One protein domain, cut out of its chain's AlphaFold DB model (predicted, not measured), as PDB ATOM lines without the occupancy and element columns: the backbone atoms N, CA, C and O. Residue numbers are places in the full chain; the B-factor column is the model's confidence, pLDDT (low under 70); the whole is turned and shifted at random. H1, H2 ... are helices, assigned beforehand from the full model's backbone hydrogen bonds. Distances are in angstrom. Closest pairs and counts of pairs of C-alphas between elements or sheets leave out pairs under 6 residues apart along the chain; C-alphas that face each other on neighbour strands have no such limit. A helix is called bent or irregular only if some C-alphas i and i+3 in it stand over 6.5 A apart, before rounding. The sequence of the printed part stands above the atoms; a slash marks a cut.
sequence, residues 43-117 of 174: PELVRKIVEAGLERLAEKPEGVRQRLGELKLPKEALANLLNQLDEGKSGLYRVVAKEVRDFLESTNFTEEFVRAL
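Overview. This is residues 43 to 117 of the 174 residues of an uncharacterized protein of Myxococcales bacterium (UniProt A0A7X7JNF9). An open horseshoe of helices with an empty middle: the long bent helix H3 forms its curved base, H2 continues it at one end and H4 at the other, and H1, joined to H2, sticks out of the horseshoe's plane with residues 43 to 55. The helices follow one another through tight turns, and no helix touches another. The printed part has 75 residues with four named helices, H1, H2, H3 and H4 in chain order, and no named strand; its class is all helix. The whole is extended, with a radius of gyration of the C-alphas of 18.0 A and spans of 47 by 33 by 24 A.

Along the chain. H3, residues 75 to 106, was assigned as one helix by its hydrogen bonds but is bent: C-alphas 87 and 90 are 6.6 A apart. Its arms are H3a, residues 75 to 87, 19.2 A long, and H3b, residues 90 to 106, 23.7 A long. H2 spans residues 61 to 70. H1, residues 43 to 58, is 22.3 A long and begins at C-alpha 43 (7.717, 4.468, -4.553). H4, residues 109 to 117, ends at C-alpha 117 (13.013, 33.854, -1.851).

Arrangement. H3a and H3b stand at a steep tilt of 63 degrees. H3b and H4 meet only through their link. H2 and H3a are apart. H1 and H2 are close but not clearly touching, with the closest C-alphas, those of Arg 56 and Val 64, 7.4 A apart; they are about perpendicular at 74 degrees. H1 is apart from H3a, H3b and H4. Every O i to N i+4 pair is within hydrogen-bond range in H1, H2, H3b and H4; in H3a 8 of 9 are.

Size, cuts and confidence. The C-alphas farthest apart, of Glu 76 and Arg 115, are 49.5 A apart. The printed part has no cut, and its three links are tight. Mean pLDDT of the printed part is 73.6; 34 residues are under 70, among them residues 61 to 76 and 82 to 90.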
ATOM      1  N   PRO A  43       7.019   3.253  -4.127       85.94
ATOM      2  CA  PRO A  43       7.717   4.468  -4.553       85.94
ATOM      3  C   PRO A  43       8.077   4.437  -6.042       85.94
ATOM      4  O   PRO A  43       7.925   5.451  -6.718       85.94
ATOM      5  N   GLU A  44       8.464   3.278  -6.582       84.75
ATOM      6  CA  GLU A  44       8.738   3.105  -8.015       84.75
ATOM      7  C   GLU A  44       7.486   3.294  -8.884       84.75
ATOM      8  O   GLU A  44       7.558   3.875  -9.969       84.75
ATOM      9  N   LEU A  45       6.316   2.851  -8.410       85.69
ATOM     10  CA  LEU A  45       5.047   3.082  -9.097       85.69
ATOM     11  C   LEU A  45       4.650   4.565  -9.070       85.69
ATOM     12  O   LEU A  45       4.299   5.117 -10.111       85.69
ATOM     13  N   VAL A  46       4.748   5.225  -7.909       87.31
ATOM     14  CA  VAL A  46       4.474   6.668  -7.773       87.31
ATOM     15  C   VAL A  46       5.416   7.479  -8.660       87.31
ATOM     16  O   VAL A  46       4.957   8.332  -9.419       87.31
ATOM     17  N   ARG A  47       6.715   7.166  -8.635       87.56
ATOM     18  CA  ARG A  47       7.730   7.801  -9.477       87.56
ATOM     19  C   ARG A  47       7.387   7.688 -10.962       87.56
ATOM     20  O   ARG A  47       7.318   8.710 -11.634       87.56
ATOM     21  N   LYS A  48       7.075   6.483 -11.451       86.88
ATOM     22  CA  LYS A  48       6.681   6.259 -12.855       86.88
ATOM     23  C   LYS A  48       5.397   6.990 -13.244       86.88
ATOM     24  O   LYS A  48       5.293   7.459 -14.372       86.88
ATOM     25  N   ILE A  49       4.428   7.107 -12.334       88.44
ATOM     26  CA  ILE A  49       3.199   7.885 -12.564       88.44
ATOM     27  C   ILE A  49       3.514   9.384 -12.675       88.44
ATOM     28  O   ILE A  49       2.959  10.052 -13.545       88.44
ATOM     29  N   VAL A  50       4.410   9.908 -11.833       87.56
ATOM     30  CA  VAL A  50       4.823  11.321 -11.848       87.56
ATOM     31  C   VAL A  50       5.664  11.647 -13.084       87.56
ATOM     32  O   VAL A  50       5.356  12.618 -13.771       87.56
ATOM     33  N   GLU A  51       6.663  10.824 -13.415       89.50
ATOM     34  CA  GLU A  51       7.500  10.977 -14.614       89.50
ATOM     35  C   GLU A  51       6.635  10.925 -15.889       89.50
ATOM     36  O   GLU A  51       6.615  11.888 -16.655       89.50
ATOM     37  N   ALA A  52       5.795   9.894 -16.051       84.62
ATOM     38  CA  ALA A  52       4.875   9.794 -17.189       84.62
ATOM     39  C   ALA A  52       3.794  10.896 -17.202       84.62
ATOM     40  O   ALA A  52       3.263  11.232 -18.262       84.62
ATOM     41  N   GLY A  53       3.431  11.448 -16.041       77.88
ATOM     42  CA  GLY A  53       2.517  12.585 -15.924       77.88
ATOM     43  C   GLY A  53       3.152  13.889 -16.405       77.88
ATOM     44  O   GLY A  53       2.533  14.623 -17.173       77.88
ATOM     45  N   LEU A  54       4.399  14.152 -16.008       77.94
ATOM     46  CA  LEU A  54       5.177  15.315 -16.438       77.94
ATOM     47  C   LEU A  54       5.474  15.270 -17.940       77.94
ATOM     48  O   LEU A  54       5.248  16.266 -18.625       77.94
ATOM     49  N   GLU A  55       5.886  14.117 -18.475       76.31
ATOM     50  CA  GLU A  55       6.094  13.927 -19.917       76.31
ATOM     51  C   GLU A  55       4.809  14.205 -20.717       76.31
ATOM     52  O   GLU A  55       4.822  14.985 -21.671       76.31
ATOM     53  N   ARG A  56       3.664  13.661 -20.282       69.31
ATOM     54  CA  ARG A  56       2.360  13.851 -20.949       69.31
ATOM     55  C   ARG A  56       1.757  15.250 -20.805       69.31
ATOM     56  O   ARG A  56       0.855  15.587 -21.567       69.31
ATOM     57  N   LEU A  57       2.211  16.044 -19.837       68.38
ATOM     58  CA  LEU A  57       1.832  17.456 -19.691       68.38
ATOM     59  C   LEU A  57       2.798  18.399 -20.427       68.38
ATOM     60  O   LEU A  57       2.404  19.509 -20.785       68.38
ATOM     61  N   ALA A  58       4.040  17.967 -20.667       69.44
ATOM     62  CA  ALA A  58       4.990  18.649 -21.544       69.44
ATOM     63  C   ALA A  58       4.643  18.450 -23.032       69.44
ATOM     64  O   ALA A  58       4.871  19.346 -23.851       69.44
ATOM     65  N   GLU A  59       4.036  17.314 -23.392       68.00
ATOM     66  CA  GLU A  59       3.332  17.165 -24.667       68.00
ATOM     67  C   GLU A  59       2.205  18.207 -24.786       68.00
ATOM     68  O   GLU A  59       1.383  18.384 -23.886       68.00
ATOM     69  N   LYS A  60       2.153  18.921 -25.923       70.50
ATOM     70  CA  LYS A  60       1.177  20.002 -26.149       70.50
ATOM     71  C   LYS A  60      -0.265  19.537 -25.870       70.50
ATOM     72  O   LYS A  60      -0.632  18.433 -26.279       70.50
ATOM     73  N   PRO A  61      -1.142  20.415 -25.335       65.62
ATOM     74  CA  PRO A  61      -2.526  20.067 -24.983       65.62
ATOM     75  C   PRO A  61      -3.377  19.561 -26.161       65.62
ATOM     76  O   PRO A  61      -4.414  18.932 -25.950       65.62
ATOM     77  N   GLU A  62      -2.949  19.801 -27.402       66.00
ATOM     78  CA  GLU A  62      -3.573  19.232 -28.599       66.00
ATOM     79  C   GLU A  62      -3.304  17.727 -28.745       66.00
ATOM     80  O   GLU A  62      -4.231  16.994 -29.070       66.00
ATOM     81  N   GLY A  63      -2.103  17.233 -28.411       68.06
ATOM     82  CA  GLY A  63      -1.786  15.799 -28.430       68.06
ATOM     83  C   GLY A  63      -2.606  15.015 -27.404       68.06
ATOM     84  O   GLY A  63      -3.193  13.983 -27.726       68.06
ATOM     85  N   VAL A  64      -2.752  15.574 -26.199       67.88
ATOM     86  CA  VAL A  64      -3.627  15.041 -25.143       67.88
ATOM     87  C   VAL A  64      -5.078  14.949 -25.637       67.88
ATOM     88  O   VAL A  64      -5.692  13.887 -25.543       67.88
ATOM     89  N   ARG A  65      -5.617  16.017 -26.244       68.88
ATOM     90  CA  ARG A  65      -6.976  16.024 -26.825       68.88
ATOM     91  C   ARG A  65      -7.142  15.053 -27.996       68.88
ATOM     92  O   ARG A  65      -8.178  14.403 -28.074       68.88
ATOM     93  N   GLN A  66      -6.139  14.919 -28.864       69.38
ATOM     94  CA  GLN A  66      -6.138  13.972 -29.983       69.38
ATOM     95  C   GLN A  66      -6.261  12.531 -29.460       69.38
ATOM     96  O   GLN A  66      -7.167  11.796 -29.854       69.38
ATOM     97  N   ARG A  67      -5.422  12.153 -28.483       67.81
ATOM     98  CA  ARG A  67      -5.434  10.818 -27.861       67.81
ATOM     99  C   ARG A  67      -6.696  10.544 -27.041       67.81
ATOM    100  O   ARG A  67      -7.174   9.416 -27.051       67.81
ATOM    101  N   LEU A  68      -7.271  11.557 -26.389       67.31
ATOM    102  CA  LEU A  68      -8.576  11.482 -25.709       67.31
ATOM    103  C   LEU A  68      -9.780  11.466 -26.671       67.31
ATOM    104  O   LEU A  68     -10.882  11.135 -26.246       67.31
ATOM    105  N   GLY A  69      -9.594  11.828 -27.942       67.38
ATOM    106  CA  GLY A  69     -10.582  11.622 -29.006       67.38
ATOM    107  C   GLY A  69     -10.489  10.230 -29.641       67.38
ATOM    108  O   GLY A  69     -11.507   9.652 -30.018       67.38
ATOM    109  N   GLU A  70      -9.274   9.679 -29.730       65.81
ATOM    110  CA  GLU A  70      -8.989   8.325 -30.229       65.81
ATOM    111  C   GLU A  70      -9.369   7.241 -29.206       65.81
ATOM    112  O   GLU A  70     -10.058   6.275 -29.552       65.81
ATOM    113  N   LEU A  71      -9.015   7.424 -27.926       63.94
ATOM    114  CA  LEU A  71      -9.680   6.722 -26.833       63.94
ATOM    115  C   LEU A  71     -11.110   7.250 -26.743       63.94
ATOM    116  O   LEU A  71     -11.379   8.238 -26.066       63.94
ATOM    117  N   LYS A  72     -12.052   6.528 -27.354       58.97
ATOM    118  CA  LYS A  72     -13.476   6.624 -27.017       58.97
ATOM    119  C   LYS A  72     -13.673   6.194 -25.561       58.97
ATOM    120  O   LYS A  72     -14.115   5.075 -25.309       58.97
ATOM    121  N   LEU A  73     -13.341   7.071 -24.610       66.56
ATOM    122  CA  LEU A  73     -13.716   6.913 -23.212       66.56
ATOM    123  C   LEU A  73     -15.237   6.736 -23.194       66.56
ATOM    124  O   LEU A  73     -15.948   7.657 -23.616       66.56
ATOM    125  N   PRO A  74     -15.756   5.558 -22.799       67.31
ATOM    126  CA  PRO A  74     -17.187   5.327 -22.829       67.31
ATOM    127  C   PRO A  74     -17.833   6.376 -21.935       67.31
ATOM    128  O   PRO A  74     -17.447   6.510 -20.771       67.31
ATOM    129  N   LYS A  75     -18.795   7.134 -22.471       67.19
ATOM    130  CA  LYS A  75     -19.493   8.167 -21.690       67.19
ATOM    131  C   LYS A  75     -20.102   7.561 -20.425       67.19
ATOM    132  O   LYS A  75     -20.011   8.175 -19.376       67.19
ATOM    133  N   GLU A  76     -20.552   6.310 -20.513       68.00
ATOM    134  CA  GLU A  76     -21.003   5.472 -19.395       68.00
ATOM    135  C   GLU A  76     -19.917   5.191 -18.342       68.00
ATOM    136  O   GLU A  76     -20.194   5.225 -17.151       68.00
ATOM    137  N   ALA A  77     -18.665   4.941 -18.741       73.81
ATOM    138  CA  ALA A  77     -17.572   4.693 -17.797       73.81
ATOM    139  C   ALA A  77     -17.160   5.981 -17.070       73.81
ATOM    140  O   ALA A  77     -16.925   5.959 -15.865       73.81
ATOM    141  N   LEU A  78     -17.128   7.111 -17.788       71.12
ATOM    142  CA  LEU A  78     -16.917   8.428 -17.186       71.12
ATOM    143  C   LEU A  78     -18.092   8.839 -16.291       71.12
ATOM    144  O   LEU A  78     -17.852   9.340 -15.201       71.12
ATOM    145  N   ALA A  79     -19.337   8.602 -16.707       69.88
ATOM    146  CA  ALA A  79     -20.526   8.884 -15.908       69.88
ATOM    147  C   ALA A  79     -20.557   8.029 -14.635       69.88
ATOM    148  O   ALA A  79     -20.734   8.567 -13.548       69.88
ATOM    149  N   ASN A  80     -20.297   6.722 -14.737       69.69
ATOM    150  CA  ASN A  80     -20.263   5.835 -13.576       69.69
ATOM    151  C   ASN A  80     -19.115   6.184 -12.622       69.69
ATOM    152  O   ASN A  80     -19.336   6.194 -11.414       69.69
ATOM    153  N   LEU A  81     -17.931   6.541 -13.134       70.81
ATOM    154  CA  LEU A  81     -16.842   7.057 -12.299       70.81
ATOM    155  C   LEU A  81     -17.207   8.392 -11.647       70.81
ATOM    156  O   LEU A  81     -16.964   8.551 -10.462       70.81
ATOM    157  N   LEU A  82     -17.807   9.341 -12.369       66.94
ATOM    158  CA  LEU A  82     -18.222  10.631 -11.804       66.94
ATOM    159  C   LEU A  82     -19.261  10.452 -10.689       66.94
ATOM    160  O   LEU A  82     -19.081  11.026  -9.615       66.94
ATOM    161  N   ASN A  83     -20.263   9.598 -10.921       68.12
ATOM    162  CA  ASN A  83     -21.316   9.260  -9.963       68.12
ATOM    163  C   ASN A  83     -20.759   8.511  -8.733       68.12
ATOM    164  O   ASN A  83     -21.167   8.797  -7.614       68.12
ATOM    165  N   GLN A  84     -19.799   7.594  -8.907       61.59
ATOM    166  CA  GLN A  84     -19.123   6.913  -7.786       61.59
ATOM    167  C   GLN A  84     -18.128   7.822  -7.052       61.59
ATOM    168  O   GLN A  84     -17.923   7.684  -5.845       61.59
ATOM    169  N   LEU A  85     -17.519   8.781  -7.755       60.97
ATOM    170  CA  LEU A  85     -16.689   9.792  -7.121       60.97
ATOM    171  C   LEU A  85     -17.531  10.701  -6.220       60.97
ATOM    172  O   LEU A  85     -16.985  11.156  -5.230       60.97
ATOM    173  N   ASP A  86     -18.807  10.993  -6.502       60.78
ATOM    174  CA  ASP A  86     -19.605  11.907  -5.661       60.78
ATOM    175  C   ASP A  86     -19.732  11.451  -4.195       60.78
ATOM    176  O   ASP A  86     -19.610  12.276  -3.287       60.78
ATOM    177  N   GLU A  87     -19.852  10.147  -3.938       63.12
ATOM    178  CA  GLU A  87     -19.871   9.609  -2.570       63.12
ATOM    179  C   GLU A  87     -18.463   9.553  -1.947       63.12
ATOM    180  O   GLU A  87     -18.281   9.880  -0.771       63.12
ATOM    181  N   GLY A  88     -17.431   9.237  -2.740       62.62
ATOM    182  CA  GLY A  88     -16.032   9.253  -2.291       62.62
ATOM    183  C   GLY A  88     -15.450  10.657  -2.065       62.62
ATOM    184  O   GLY A  88     -14.557  10.831  -1.231       62.62
ATOM    185  N   LYS A  89     -15.969  11.675  -2.766       64.81
ATOM    186  CA  LYS A  89     -15.477  13.065  -2.795       64.81
ATOM    187  C   LYS A  89     -15.402  13.661  -1.396       64.81
ATOM    188  O   LYS A  89     -14.353  14.164  -1.016       64.81
ATOM    189  N   SER A  90     -16.465  13.573  -0.598       67.25
ATOM    190  CA  SER A  90     -16.500  14.207   0.733       67.25
ATOM    191  C   SER A  90     -15.453  13.636   1.700       67.25
ATOM    192  O   SER A  90     -14.846  14.383   2.468       67.25
ATOM    193  N   GLY A  91     -15.206  12.322   1.644       70.12
ATOM    194  CA  GLY A  91     -14.150  11.670   2.422       70.12
ATOM    195  C   GLY A  91     -12.758  12.022   1.898       70.12
ATOM    196  O   GLY A  91     -11.913  12.487   2.660       70.12
ATOM    197  N   LEU A  92     -12.543  11.868   0.588       78.31
ATOM    198  CA  LEU A  92     -11.256  12.121  -0.057       78.31
ATOM    199  C   LEU A  92     -10.829  13.588   0.056       78.31
ATOM    200  O   LEU A  92      -9.698  13.849   0.447       78.31
ATOM    201  N   TYR A  93     -11.720  14.551  -0.202       77.12
ATOM    202  CA  TYR A  93     -11.423  15.975  -0.024       77.12
ATOM    203  C   TYR A  93     -11.076  16.305   1.424       77.12
ATOM    204  O   TYR A  93     -10.176  17.103   1.650       77.12
ATOM    205  N   ARG A  94     -11.741  15.689   2.411       79.56
ATOM    206  CA  ARG A  94     -11.426  15.924   3.825       79.56
ATOM    207  C   ARG A  94     -10.076  15.333   4.225       79.56
ATOM    208  O   ARG A  94      -9.352  15.979   4.973       79.56
ATOM    209  N   VAL A  95      -9.740  14.141   3.730       86.75
ATOM    210  CA  VAL A  95      -8.433  13.506   3.963       86.75
ATOM    211  C   VAL A  95      -7.327  14.294   3.265       86.75
ATOM    212  O   VAL A  95      -6.374  14.672   3.924       86.75
ATOM    213  N   VAL A  96      -7.482  14.642   1.985       85.19
ATOM    214  CA  VAL A  96      -6.494  15.435   1.232       85.19
ATOM    215  C   VAL A  96      -6.346  16.845   1.806       85.19
ATOM    216  O   VAL A  96      -5.225  17.313   1.961       85.19
ATOM    217  N   ALA A  97      -7.435  17.525   2.179       83.81
ATOM    218  CA  ALA A  97      -7.351  18.840   2.817       83.81
ATOM    219  C   ALA A  97      -6.697  18.770   4.204       83.81
ATOM    220  O   ALA A  97      -5.987  19.699   4.578       83.81
ATOM    221  N   LYS A  98      -6.911  17.676   4.950       86.81
ATOM    222  CA  LYS A  98      -6.179  17.423   6.191       86.81
ATOM    223  C   LYS A  98      -4.699  17.168   5.907       86.81
ATOM    224  O   LYS A  98      -3.883  17.833   6.513       86.81
ATOM    225  N   GLU A  99      -4.350  16.296   4.968       86.06
ATOM    226  CA  GLU A  99      -2.953  15.975   4.647       86.06
ATOM    227  C   GLU A  99      -2.184  17.208   4.145       86.06
ATOM    228  O   GLU A  99      -1.065  17.461   4.573       86.06
ATOM    229  N   VAL A 100      -2.805  18.038   3.297       85.19
ATOM    230  CA  VAL A 100      -2.232  19.316   2.837       85.19
ATOM    231  C   VAL A 100      -2.056  20.293   3.998       85.19
ATOM    232  O   VAL A 100      -1.037  20.977   4.069       85.19
ATOM    233  N   ARG A 101      -3.022  20.364   4.920       86.62
ATOM    234  CA  ARG A 101      -2.916  21.194   6.122       86.62
ATOM    235  C   ARG A 101      -1.803  20.699   7.044       86.62
ATOM    236  O   ARG A 101      -0.947  21.490   7.416       86.62
ATOM    237  N   ASP A 102      -1.798  19.415   7.372       83.56
ATOM    238  CA  ASP A 102      -0.821  18.785   8.253       83.56
ATOM    239  C   ASP A 102       0.589  18.872   7.628       83.56
ATOM    240  O   ASP A 102       1.551  19.127   8.345       83.56
ATOM    241  N   PHE A 103       0.736  18.790   6.298       81.50
ATOM    242  CA  PHE A 103       1.992  19.051   5.577       81.50
ATOM    243  C   PHE A 103       2.474  20.505   5.724       81.50
ATOM    244  O   PHE A 103       3.647  20.732   6.025       81.50
ATOM    245  N   LEU A 104       1.571  21.480   5.547       77.50
ATOM    246  CA  LEU A 104       1.859  22.914   5.703       77.50
ATOM    247  C   LEU A 104       2.120  23.323   7.166       77.50
ATOM    248  O   LEU A 104       2.830  24.298   7.395       77.50
ATOM    249  N   GLU A 105       1.557  22.604   8.141       77.00
ATOM    250  CA  GLU A 105       1.775  22.830   9.578       77.00
ATOM    251  C   GLU A 105       3.017  22.092  10.124       77.00
ATOM    252  O   GLU A 105       3.647  22.587  11.057       77.00
ATOM    253  N   SER A 106       3.386  20.927   9.572       69.50
ATOM    254  CA  SER A 106       4.498  20.091  10.073       69.50
ATOM    255  C   SER A 106       5.839  20.326   9.382       69.50
ATOM    256  O   SER A 106       6.889  20.107   9.991       69.50
ATOM    257  N   THR A 107       5.835  20.765   8.123       59.50
ATOM    258  CA  THR A 107       7.069  21.080   7.401       59.50
ATOM    259  C   THR A 107       7.463  22.518   7.692       59.50
ATOM    260  O   THR A 107       6.620  23.412   7.674       59.50
ATOM    261  N   ASN A 108       8.762  22.779   7.860       63.91
ATOM    262  CA  ASN A 108       9.318  24.125   8.040       63.91
ATOM    263  C   ASN A 108       9.292  24.963   6.731       63.91
ATOM    264  O   ASN A 108      10.206  25.724   6.414       63.91
ATOM    265  N   PHE A 109       8.237  24.775   5.932       70.56
ATOM    266  CA  PHE A 109       8.059  25.246   4.566       70.56
ATOM    267  C   PHE A 109       8.062  26.769   4.478       70.56
ATOM    268  O   PHE A 109       8.591  27.316   3.521       70.56
ATOM    269  N   THR A 110       7.533  27.470   5.483       72.94
ATOM    270  CA  THR A 110       7.576  28.938   5.527       72.94
ATOM    271  C   THR A 110       9.011  29.456   5.659       72.94
ATOM    272  O   THR A 110       9.375  30.398   4.959       72.94
ATOM    273  N   GLU A 111       9.852  28.835   6.495       73.06
ATOM    274  CA  GLU A 111      11.263  29.227   6.628       73.06
ATOM    275  C   GLU A 111      12.080  28.844   5.387       73.06
ATOM    276  O   GLU A 111      12.862  29.658   4.898       73.06
ATOM    277  N   GLU A 112      11.860  27.648   4.831       72.31
ATOM    278  CA  GLU A 112      12.438  27.197   3.554       72.31
ATOM    279  C   GLU A 112      12.052  28.129   2.390       72.31
ATOM    280  O   GLU A 112      12.906  28.551   1.615       72.31
ATOM    281  N   PHE A 113      10.779  28.520   2.286       75.00
ATOM    282  CA  PHE A 113      10.270  29.399   1.232       75.00
ATOM    283  C   PHE A 113      10.813  30.826   1.363       75.00
ATOM    284  O   PHE A 113      11.229  31.417   0.368       75.00
ATOM    285  N   VAL A 114      10.899  31.371   2.584       74.69
ATOM    286  CA  VAL A 114      11.558  32.666   2.834       74.69
ATOM    287  C   VAL A 114      13.060  32.588   2.532       74.69
ATOM    288  O   VAL A 114      13.613  33.525   1.951       74.69
ATOM    289  N   ARG A 115      13.728  31.469   2.842       74.25
ATOM    290  CA  ARG A 115      15.141  31.236   2.496       74.25
ATOM    291  C   ARG A 115      15.342  31.157   0.981       74.25
ATOM    292  O   ARG A 115      16.223  31.825   0.451       74.25
ATOM    293  N   ALA A 116      14.485  30.434   0.263       75.69
ATOM    294  CA  ALA A 116      14.517  30.355  -1.195       75.69
ATOM    295  C   ALA A 116      14.285  31.732  -1.848       75.69
ATOM    296  O   ALA A 116      15.045  32.134  -2.727       75.69
ATOM    297  N   LEU A 117      13.290  32.493  -1.374       72.56
ATOM    298  CA  LEU A 117      13.013  33.854  -1.851       72.56
ATOM    299  C   LEU A 117      14.144  34.851  -1.552       72.56
ATOM    300  O   LEU A 117      14.292  35.818  -2.294       72.56
TER     301      LEU A 117